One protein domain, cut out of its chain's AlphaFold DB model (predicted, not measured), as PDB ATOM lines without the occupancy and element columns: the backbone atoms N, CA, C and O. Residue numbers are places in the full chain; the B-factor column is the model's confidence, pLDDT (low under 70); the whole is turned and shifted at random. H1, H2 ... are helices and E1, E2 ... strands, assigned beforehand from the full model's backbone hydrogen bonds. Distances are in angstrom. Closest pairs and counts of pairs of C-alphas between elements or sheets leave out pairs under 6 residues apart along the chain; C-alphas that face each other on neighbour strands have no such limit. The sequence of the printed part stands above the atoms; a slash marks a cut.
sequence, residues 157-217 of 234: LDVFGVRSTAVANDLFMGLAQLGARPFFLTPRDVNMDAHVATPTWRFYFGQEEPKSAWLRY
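Overview. This is residues 157 to 217 of the 234 residues of an uncharacterized protein of Phytophthora sojae (strain P6497) (UniProt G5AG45). A small three-stranded sheet has one helix, H1, over one face and no named helix over the other; a long loop, residues 188 to 199, reaches out at one end, and a tail with the short helix H2 lies at the opposite end. The 61 printed residues hold, in order, E1, H1, E2, E3 and H2, and the sheet's order is E1 - E3 - E2, all antiparallel. The class is mixed, helices and strands, with under half of the residues in named elements. The whole is only just compact, close to loose, with a radius of gyration of the C-alphas of 12.6 A, and elongated, spanning 40 by 22 by 19 A.

Arrangement. E1, residues 157 to 160, is an edge strand antiparallel to the inner strand E3, residues 200 to 204, at 164 degrees; N 159 and O 201 are 2.8 A apart, within hydrogen-bond range. E2, residues 184 to 187, is the other edge strand, antiparallel to E3 at 164 degrees, with N 202 and O 186 at 2.8 A; E2 and E3 form a hairpin. H1, residues 165 to 177, is on the sheet at a height of 9.2 A, in two layers, a helix on one face of a sheet. It is over E3 and only just over E2, where 3 of its C-alphas fall, and runs slantwise to the strands, at 36 degrees to E3 on the local plane. The closest C-alphas of H1 and E3 are those of Ala 168 and Trp 201, 7.1 A. E1, H1 and E2 make a split strand-helix-strand unit, two strands running the same way with E3 between them, and its crossover is right-handed. H2, residues 212 to 215, is not on the sheet and is apart from H1. In H1 every O i to N i+4 pair is within hydrogen-bond range; H2 is too short for such a pair.

Along the chain. E1 begins at C-alpha 157, (193.940, 133.776, 166.105). H1 measures 18.5 A, E2 10.7 A and E3 13.2 A. H2 ends at C-alpha 215, (194.018, 127.234, 155.486).

Size, cuts and confidence. The C-alphas of Asp 193 and Arg 216, 40.3 A, are farthest apart. The printed part has no cut. The link from E2 to E3 is long, with residues 190 to 191 paired antiparallel with 196 to 197. The model's pLDDT is under 70 at residues 210 to 217.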
ATOM      1  N   LEU A 157     192.973 134.807 165.746       92.19
ATOM      2  CA  LEU A 157     193.940 133.776 166.105       92.19
ATOM      3  C   LEU A 157     194.244 133.873 167.598       92.19
ATOM      4  O   LEU A 157     194.687 134.920 168.069       92.19
ATOM      5  N   ASP A 158     194.045 132.772 168.318       94.19
ATOM      6  CA  ASP A 158     194.469 132.644 169.711       94.19
ATOM      7  C   ASP A 158     195.857 131.996 169.776       94.19
ATOM      8  O   ASP A 158     196.076 130.917 169.223       94.19
ATOM      9  N   VAL A 159     196.789 132.648 170.471       93.25
ATOM     10  CA  VAL A 159     198.153 132.166 170.706       93.25
ATOM     11  C   VAL A 159     198.354 131.949 172.202       93.25
ATOM     12  O   VAL A 159     198.246 132.879 173.003       93.25
ATOM     13  N   PHE A 160     198.648 130.708 172.579       93.50
ATOM     14  CA  PHE A 160     198.867 130.293 173.963       93.50
ATOM     15  C   PHE A 160     200.334 130.458 174.383       93.50
ATOM     16  O   PHE A 160     201.241 130.443 173.554       93.50
ATOM     17  N   GLY A 161     200.581 130.571 175.688       93.06
ATOM     18  CA  GLY A 161     201.923 130.657 176.270       93.06
ATOM     19  C   GLY A 161     202.571 132.046 176.216       93.06
ATOM     20  O   GLY A 161     203.730 132.186 176.606       93.06
ATOM     21  N   VAL A 162     201.848 133.083 175.789       94.19
ATOM     22  CA  VAL A 162     202.370 134.452 175.675       94.19
ATOM     23  C   VAL A 162     202.258 135.154 177.030       94.19
ATOM     24  O   VAL A 162     201.174 135.520 177.481       94.19
ATOM     25  N   ARG A 163     203.401 135.313 177.710       92.31
ATOM     26  CA  ARG A 163     203.477 135.798 179.103       92.31
ATOM     27  C   ARG A 163     203.744 137.298 179.246       92.31
ATOM     28  O   ARG A 163     203.765 137.795 180.366       92.31
ATOM     29  N   SER A 164     203.980 138.018 178.152       93.31
ATOM     30  CA  SER A 164     204.245 139.457 178.195       93.31
ATOM     31  C   SER A 164     203.723 140.172 176.955       93.31
ATOM     32  O   SER A 164     203.661 139.603 175.864       93.31
ATOM     33  N   THR A 165     203.400 141.455 177.122       94.62
ATOM     34  CA  THR A 165     202.990 142.337 176.022       94.62
ATOM     35  C   THR A 165     204.089 142.495 174.971       94.62
ATOM     36  O   THR A 165     203.782 142.608 173.792       94.62
ATOM     37  N   ALA A 166     205.368 142.455 175.365       96.69
ATOM     38  CA  ALA A 166     206.486 142.528 174.423       96.69
ATOM     39  C   ALA A 166     206.450 141.368 173.414       96.69
ATOM     40  O   ALA A 166     206.452 141.607 172.212       96.69
ATOM     41  N   VAL A 167     206.279 140.130 173.895       95.88
ATOM     42  CA  VAL A 167     206.168 138.948 173.024       95.88
ATOM     43  C   VAL A 167     204.921 139.030 172.136       95.88
ATOM     44  O   VAL A 167     204.975 138.674 170.962       95.88
ATOM     45  N   ALA A 168     203.798 139.526 172.664       95.94
ATOM     46  CA  ALA A 168     202.589 139.731 171.866       95.94
ATOM     47  C   ALA A 168     202.799 140.758 170.734       95.94
ATOM     48  O   ALA A 168     202.334 140.549 169.614       95.94
ATOM     49  N   ASN A 169     203.534 141.839 171.007       97.31
ATOM     50  CA  ASN A 169     203.877 142.854 170.012       97.31
ATOM     51  C   ASN A 169     204.846 142.310 168.951       97.31
ATOM     52  O   ASN A 169     204.661 142.583 167.766       97.31
ATOM     53  N   ASP A 170     205.828 141.497 169.339       97.06
ATOM     54  CA  ASP A 170     206.740 140.847 168.390       97.06
ATOM     55  C   ASP A 170     205.981 139.901 167.448       97.06
ATOM     56  O   ASP A 170     206.194 139.921 166.232       97.06
ATOM     57  N   LEU A 171     205.022 139.132 167.981       96.12
ATOM     58  CA  LEU A 171     204.122 138.296 167.182       96.12
ATOM     59  C   LEU A 171     203.286 139.129 166.206       96.12
ATOM     60  O   LEU A 171     203.163 138.760 165.038       96.12
ATOM     61  N   PHE A 172     202.743 140.266 166.650       96.56
ATOM     62  CA  PHE A 172     202.023 141.188 165.772       96.56
ATOM     63  C   PHE A 172     202.903 141.650 164.603       96.56
ATOM     64  O   PHE A 172     202.473 141.605 163.448       96.56
ATOM     65  N   MET A 173     204.138 142.072 164.892       97.25
ATOM     66  CA  MET A 173     205.076 142.541 163.872       97.25
ATOM     67  C   MET A 173     205.452 141.424 162.894       97.25
ATOM     68  O   MET A 173     205.449 141.655 161.684       97.25
ATOM     69  N   GLY A 174     205.695 140.208 163.390       94.81
ATOM     70  CA  GLY A 174     205.961 139.037 162.552       94.81
ATOM     71  C   GLY A 174     204.790 138.705 161.622       94.81
ATOM     72  O   GLY A 174     204.975 138.555 160.415       94.81
ATOM     73  N   LEU A 175     203.562 138.680 162.148       92.44
ATOM     74  CA  LEU A 175     202.352 138.467 161.348       92.44
ATOM     75  C   LEU A 175     202.179 139.549 160.267       92.44
ATOM     76  O   LEU A 175     201.843 139.238 159.120       92.44
ATOM     77  N   ALA A 176     202.465 140.813 160.595       92.62
ATOM     78  CA  ALA A 176     202.407 141.916 159.639       92.62
ATOM     79  C   ALA A 176     203.429 141.769 158.500       92.62
ATOM     80  O   ALA A 176     203.076 141.996 157.342       92.62
ATOM     81  N   GLN A 177     204.661 141.346 158.802       93.69
ATOM     82  CA  GLN A 177     205.703 141.084 157.798       93.69
ATOM     83  C   GLN A 177     205.335 139.929 156.855       93.69
ATOM     84  O   GLN A 177     205.680 139.963 155.677       93.69
ATOM     85  N   LEU A 178     204.571 138.949 157.345       89.56
ATOM     86  CA  LEU A 178     204.023 137.846 156.548       89.56
ATOM     87  C   LEU A 178     202.764 138.229 155.746       89.56
ATOM     88  O   LEU A 178     202.152 137.380 155.100       89.56
ATOM     89  N   GLY A 179     202.335 139.493 155.790       89.50
ATOM     90  CA  GLY A 179     201.145 139.966 155.079       89.50
ATOM     91  C   GLY A 179     199.807 139.650 155.766       89.50
ATOM     92  O   GLY A 179     198.754 139.939 155.189       89.50
ATOM     93  N   ALA A 180     199.810 139.119 156.995       89.75
ATOM     94  CA  ALA A 180     198.635 139.048 157.874       89.75
ATOM     95  C   ALA A 180     198.753 140.058 159.003       89.75
ATOM     96  O   ALA A 180     198.885 139.699 160.163       89.75
ATOM     97  N   ARG A 181     198.680 141.346 158.690       93.75
ATOM     98  CA  ARG A 181     198.653 142.367 159.737       93.75
ATOM     99  C   ARG A 181     197.351 142.255 160.554       93.75
ATOM    100  O   ARG A 181     196.289 142.513 159.975       93.75
ATOM    101  N   PRO A 182     197.399 141.917 161.859       94.81
ATOM    102  CA  PRO A 182     196.227 142.037 162.722       94.81
ATOM    103  C   PRO A 182     195.825 143.516 162.836       94.81
ATOM    104  O   PRO A 182     196.665 144.401 162.672       94.81
ATOM    105  N   PHE A 183     194.555 143.813 163.109       94.06
ATOM    106  CA  PHE A 183     194.112 145.196 163.364       94.06
ATOM    107  C   PHE A 183     193.924 145.492 164.856       94.06
ATOM    108  O   PHE A 183     193.877 146.655 165.245       94.06
ATOM    109  N   PHE A 184     193.829 144.451 165.687       94.88
ATOM    110  CA  PHE A 184     193.705 144.562 167.136       94.88
ATOM    111  C   PHE A 184     194.283 143.313 167.818       94.88
ATOM    112  O   PHE A 184     194.224 142.218 167.256       94.88
ATOM    113  N   LEU A 185     194.831 143.467 169.024       94.75
ATOM    114  CA  LEU A 185     195.263 142.360 169.876       94.75
ATOM    115  C   LEU A 185     194.904 142.628 171.340       94.75
ATOM    116  O   LEU A 185     194.900 143.774 171.783       94.75
ATOM    117  N   THR A 186     194.615 141.571 172.092       94.25
ATOM    118  CA  THR A 186     194.290 141.642 173.524       94.25
ATOM    119  C   THR A 186     194.578 140.295 174.185       94.25
ATOM    120  O   THR A 186     194.476 139.265 173.510       94.25
ATOM    121  N   PRO A 187     194.882 140.231 175.494       94.38
ATOM    122  CA  PRO A 187     194.737 138.977 176.220       94.38
ATOM    123  C   PRO A 187     193.291 138.474 176.092       94.38
ATOM    124  O   PRO A 187     192.351 139.275 176.079       94.38
ATOM    125  N   ARG A 188     193.123 137.158 175.945       90.31
ATOM    126  CA  ARG A 188     191.830 136.527 175.653       90.31
ATOM    127  C   ARG A 188     190.897 136.562 176.860       90.31
ATOM    128  O   ARG A 188     189.760 137.002 176.736       90.31
ATOM    129  N   ASP A 189     191.387 136.102 178.008       88.19
ATOM    130  CA  ASP A 189     190.602 135.997 179.234       88.19
ATOM    131  C   ASP A 189     191.254 136.871 180.306       88.19
ATOM    132  O   ASP A 189     192.363 136.585 180.766       88.19
ATOM    133  N   VAL A 190     190.571 137.955 180.682       89.00
ATOM    134  CA  VAL A 190     191.052 138.938 181.659       89.00
ATOM    135  C   VAL A 190     190.005 139.131 182.744       89.00
ATOM    136  O   VAL A 190     188.843 139.413 182.457       89.00
ATOM    137  N   ASN A 191     190.433 139.038 183.998       88.56
ATOM    138  CA  ASN A 191     189.695 139.600 185.115       88.56
ATOM    139  C   ASN A 191     190.206 141.026 185.344       88.56
ATOM    140  O   ASN A 191     191.312 141.215 185.855       88.56
ATOM    141  N   MET A 192     189.411 142.014 184.929       87.31
ATOM    142  CA  MET A 192     189.783 143.429 185.020       87.31
ATOM    143  C   MET A 192     189.880 143.912 186.470       87.31
ATOM    144  O   MET A 192     190.766 144.705 186.764       87.31
ATOM    145  N   ASP A 193     189.038 143.399 187.371       88.56
ATOM    146  CA  ASP A 193     189.019 143.807 188.782       88.56
ATOM    147  C   ASP A 193     190.251 143.285 189.533       88.56
ATOM    148  O   ASP A 193     190.850 143.983 190.347       88.56
ATOM    149  N   ALA A 194     190.654 142.047 189.237       92.75
ATOM    150  CA  ALA A 194     191.833 141.422 189.834       92.75
ATOM    151  C   ALA A 194     193.138 141.757 189.094       92.75
ATOM    152  O   ALA A 194     194.212 141.410 189.580       92.75
ATOM    153  N   HIS A 195     193.061 142.383 187.915       90.62
ATOM    154  CA  HIS A 195     194.194 142.605 187.012       90.62
ATOM    155  C   HIS A 195     194.984 141.322 186.675       90.62
ATOM    156  O   HIS A 195     196.213 141.333 186.595       90.62
ATOM    157  N   VAL A 196     194.286 140.203 186.445       91.94
ATOM    158  CA  VAL A 196     194.896 138.907 186.081       91.94
ATOM    159  C   VAL A 196     194.400 138.453 184.710       91.94
ATOM    160  O   VAL A 196     193.213 138.564 184.409       91.94
ATOM    161  N   ALA A 197     195.303 137.904 183.894       93.06
ATOM    162  CA  ALA A 197     194.992 137.349 182.579       93.06
ATOM    163  C   ALA A 197     195.562 135.934 182.409       93.06
ATOM    164  O   ALA A 197     196.585 135.586 183.006       93.06
ATOM    165  N   THR A 198     194.925 135.124 181.564       92.25
ATOM    166  CA  THR A 198     195.514 133.863 181.090       92.25
ATOM    167  C   THR A 198     196.655 134.159 180.103       92.25
ATOM    168  O   THR A 198     196.643 135.201 179.443       92.25
ATOM    169  N   PRO A 199     197.659 133.271 179.943       94.12
ATOM    170  CA  PRO A 199     198.751 133.463 178.983       94.12
ATOM    171  C   PRO A 199     198.302 133.179 177.536       94.12
ATOM    172  O   PRO A 199     199.035 132.568 176.761       94.12
ATOM    173  N   THR A 200     197.084 133.578 177.177       94.50
ATOM    174  CA  THR A 200     196.484 133.396 175.856       94.50
ATOM    175  C   THR A 200     196.180 134.767 175.282       94.50
ATOM    176  O   THR A 200     195.437 135.541 175.884       94.50
ATOM    177  N   TRP A 201     196.740 135.071 174.117       95.25
ATOM    178  CA  TRP A 201     196.519 136.335 173.420       95.25
ATOM    179  C   TRP A 201     195.726 136.108 172.149       95.25
ATOM    180  O   TRP A 201     196.011 135.180 171.395       95.25
ATOM    181  N   ARG A 202     194.744 136.971 171.910       94.81
ATOM    182  CA  ARG A 202     193.908 136.963 170.717       94.81
ATOM    183  C   ARG A 202     194.322 138.085 169.780       94.81
ATOM    184  O   ARG A 202     194.379 139.244 170.187       94.81
ATOM    185  N   PHE A 203     194.544 137.738 168.519       94.75
ATOM    186  CA  PHE A 203     194.841 138.657 167.426       94.75
ATOM    187  C   PHE A 203     193.659 138.675 166.465       94.75
ATOM    188  O   PHE A 203     193.308 137.634 165.914       94.75
ATOM    189  N   TYR A 204     193.045 139.836 166.259       93.75
ATOM    190  CA  TYR A 204     191.914 140.003 165.350       93.75
ATOM    191  C   TYR A 204     192.374 140.521 163.989       93.75
ATOM    192  O   TYR A 204     193.230 141.406 163.889       93.75
ATOM    193  N   PHE A 205     191.752 140.013 162.931       91.88
ATOM    194  CA  PHE A 205     192.016 140.381 161.544       91.88
ATOM    195  C   PHE A 205     190.766 141.012 160.931       91.88
ATOM    196  O   PHE A 205     189.649 140.641 161.264       91.88
ATOM    197  N   GLY A 206     190.929 141.985 160.030       85.06
ATOM    198  CA  GLY A 206     189.793 142.767 159.508       85.06
ATOM    199  C   GLY A 206     188.818 141.981 158.618       85.06
ATOM    200  O   GLY A 206     187.851 142.549 158.121       85.06
ATOM    201  N   GLN A 207     189.089 140.698 158.393       82.44
ATOM    202  CA  GLN A 207     188.299 139.787 157.570       82.44
ATOM    203  C   GLN A 207     187.402 138.936 158.471       82.44
ATOM    204  O   GLN A 207     187.737 138.708 159.629       82.44
ATOM    205  N   GLU A 208     186.275 138.468 157.947       78.00
ATOM    206  CA  GLU A 208     185.355 137.578 158.678       78.00
ATOM    207  C   GLU A 208     185.789 136.114 158.554       78.00
ATOM    208  O   GLU A 208     185.656 135.335 159.492       78.00
ATOM    209  N   GLU A 209     186.441 135.779 157.440       71.69
ATOM    210  CA  GLU A 209     187.009 134.462 157.171       71.69
ATOM    211  C   GLU A 209     188.532 134.538 156.974       71.69
ATOM    212  O   GLU A 209     189.056 135.559 156.507       71.69
ATOM    213  N   PRO A 210     189.278 133.465 157.292       66.69
ATOM    214  CA  PRO A 210     190.687 133.381 156.931       66.69
ATOM    215  C   PRO A 210     190.835 133.343 155.406       66.69
ATOM    216  O   PRO A 210     190.109 132.614 154.730       66.69
ATOM    217  N   LYS A 211     191.823 134.049 154.827       64.62
ATOM    218  CA  LYS A 211     192.107 133.851 153.388       64.62
ATOM    219  C   LYS A 211     192.437 132.376 153.142       64.62
ATOM    220  O   LYS A 211     193.169 131.756 153.912       64.62
ATOM    221  N   SER A 212     191.986 131.839 152.018       57.09
ATOM    222  CA  SER A 212     192.230 130.449 151.607       57.09
ATOM    223  C   SER A 212     193.712 130.031 151.630       57.09
ATOM    224  O   SER A 212     194.024 128.867 151.874       57.09
ATOM    225  N   ALA A 213     194.645 130.975 151.466       54.62
ATOM    226  CA  ALA A 213     196.083 130.746 151.612       54.62
ATOM    227  C   ALA A 213     196.530 130.358 153.044       54.62
ATOM    228  O   ALA A 213     197.505 129.625 153.188       54.62
ATOM    229  N   TRP A 214     195.814 130.791 154.089       53.53
ATOM    230  CA  TRP A 214     196.112 130.478 155.498       53.53
ATOM    231  C   TRP A 214     195.608 129.086 155.903       53.53
ATOM    232  O   TRP A 214     196.186 128.452 156.781       53.53
ATOM    233  N   LEU A 215     194.577 128.567 155.224       45.81
ATOM    234  CA  LEU A 215     194.018 127.234 155.486       45.81
ATOM    235  C   LEU A 215     194.984 126.096 155.115       45.81
ATOM    236  O   LEU A 215     194.954 125.044 155.749       45.81
ATOM    237  N   ARG A 216     195.907 126.310 154.160       40.75
ATOM    238  CA  ARG A 216     196.964 125.325 153.839       40.75
ATOM    239  C   ARG A 216     197.926 125.068 155.004       40.75
ATOM    240  O   ARG A 216     198.545 124.013 155.038       40.75
ATOM    241  N   TYR A 217     198.023 125.995 155.957       41.00
ATOM    242  CA  TYR A 217     198.807 125.810 157.180       41.00
ATOM    243  C   TYR A 217     198.021 125.112 158.301       41.00
ATOM    244  O   TYR A 217     198.633 124.639 159.251       41.00
TER     245      TYR A 217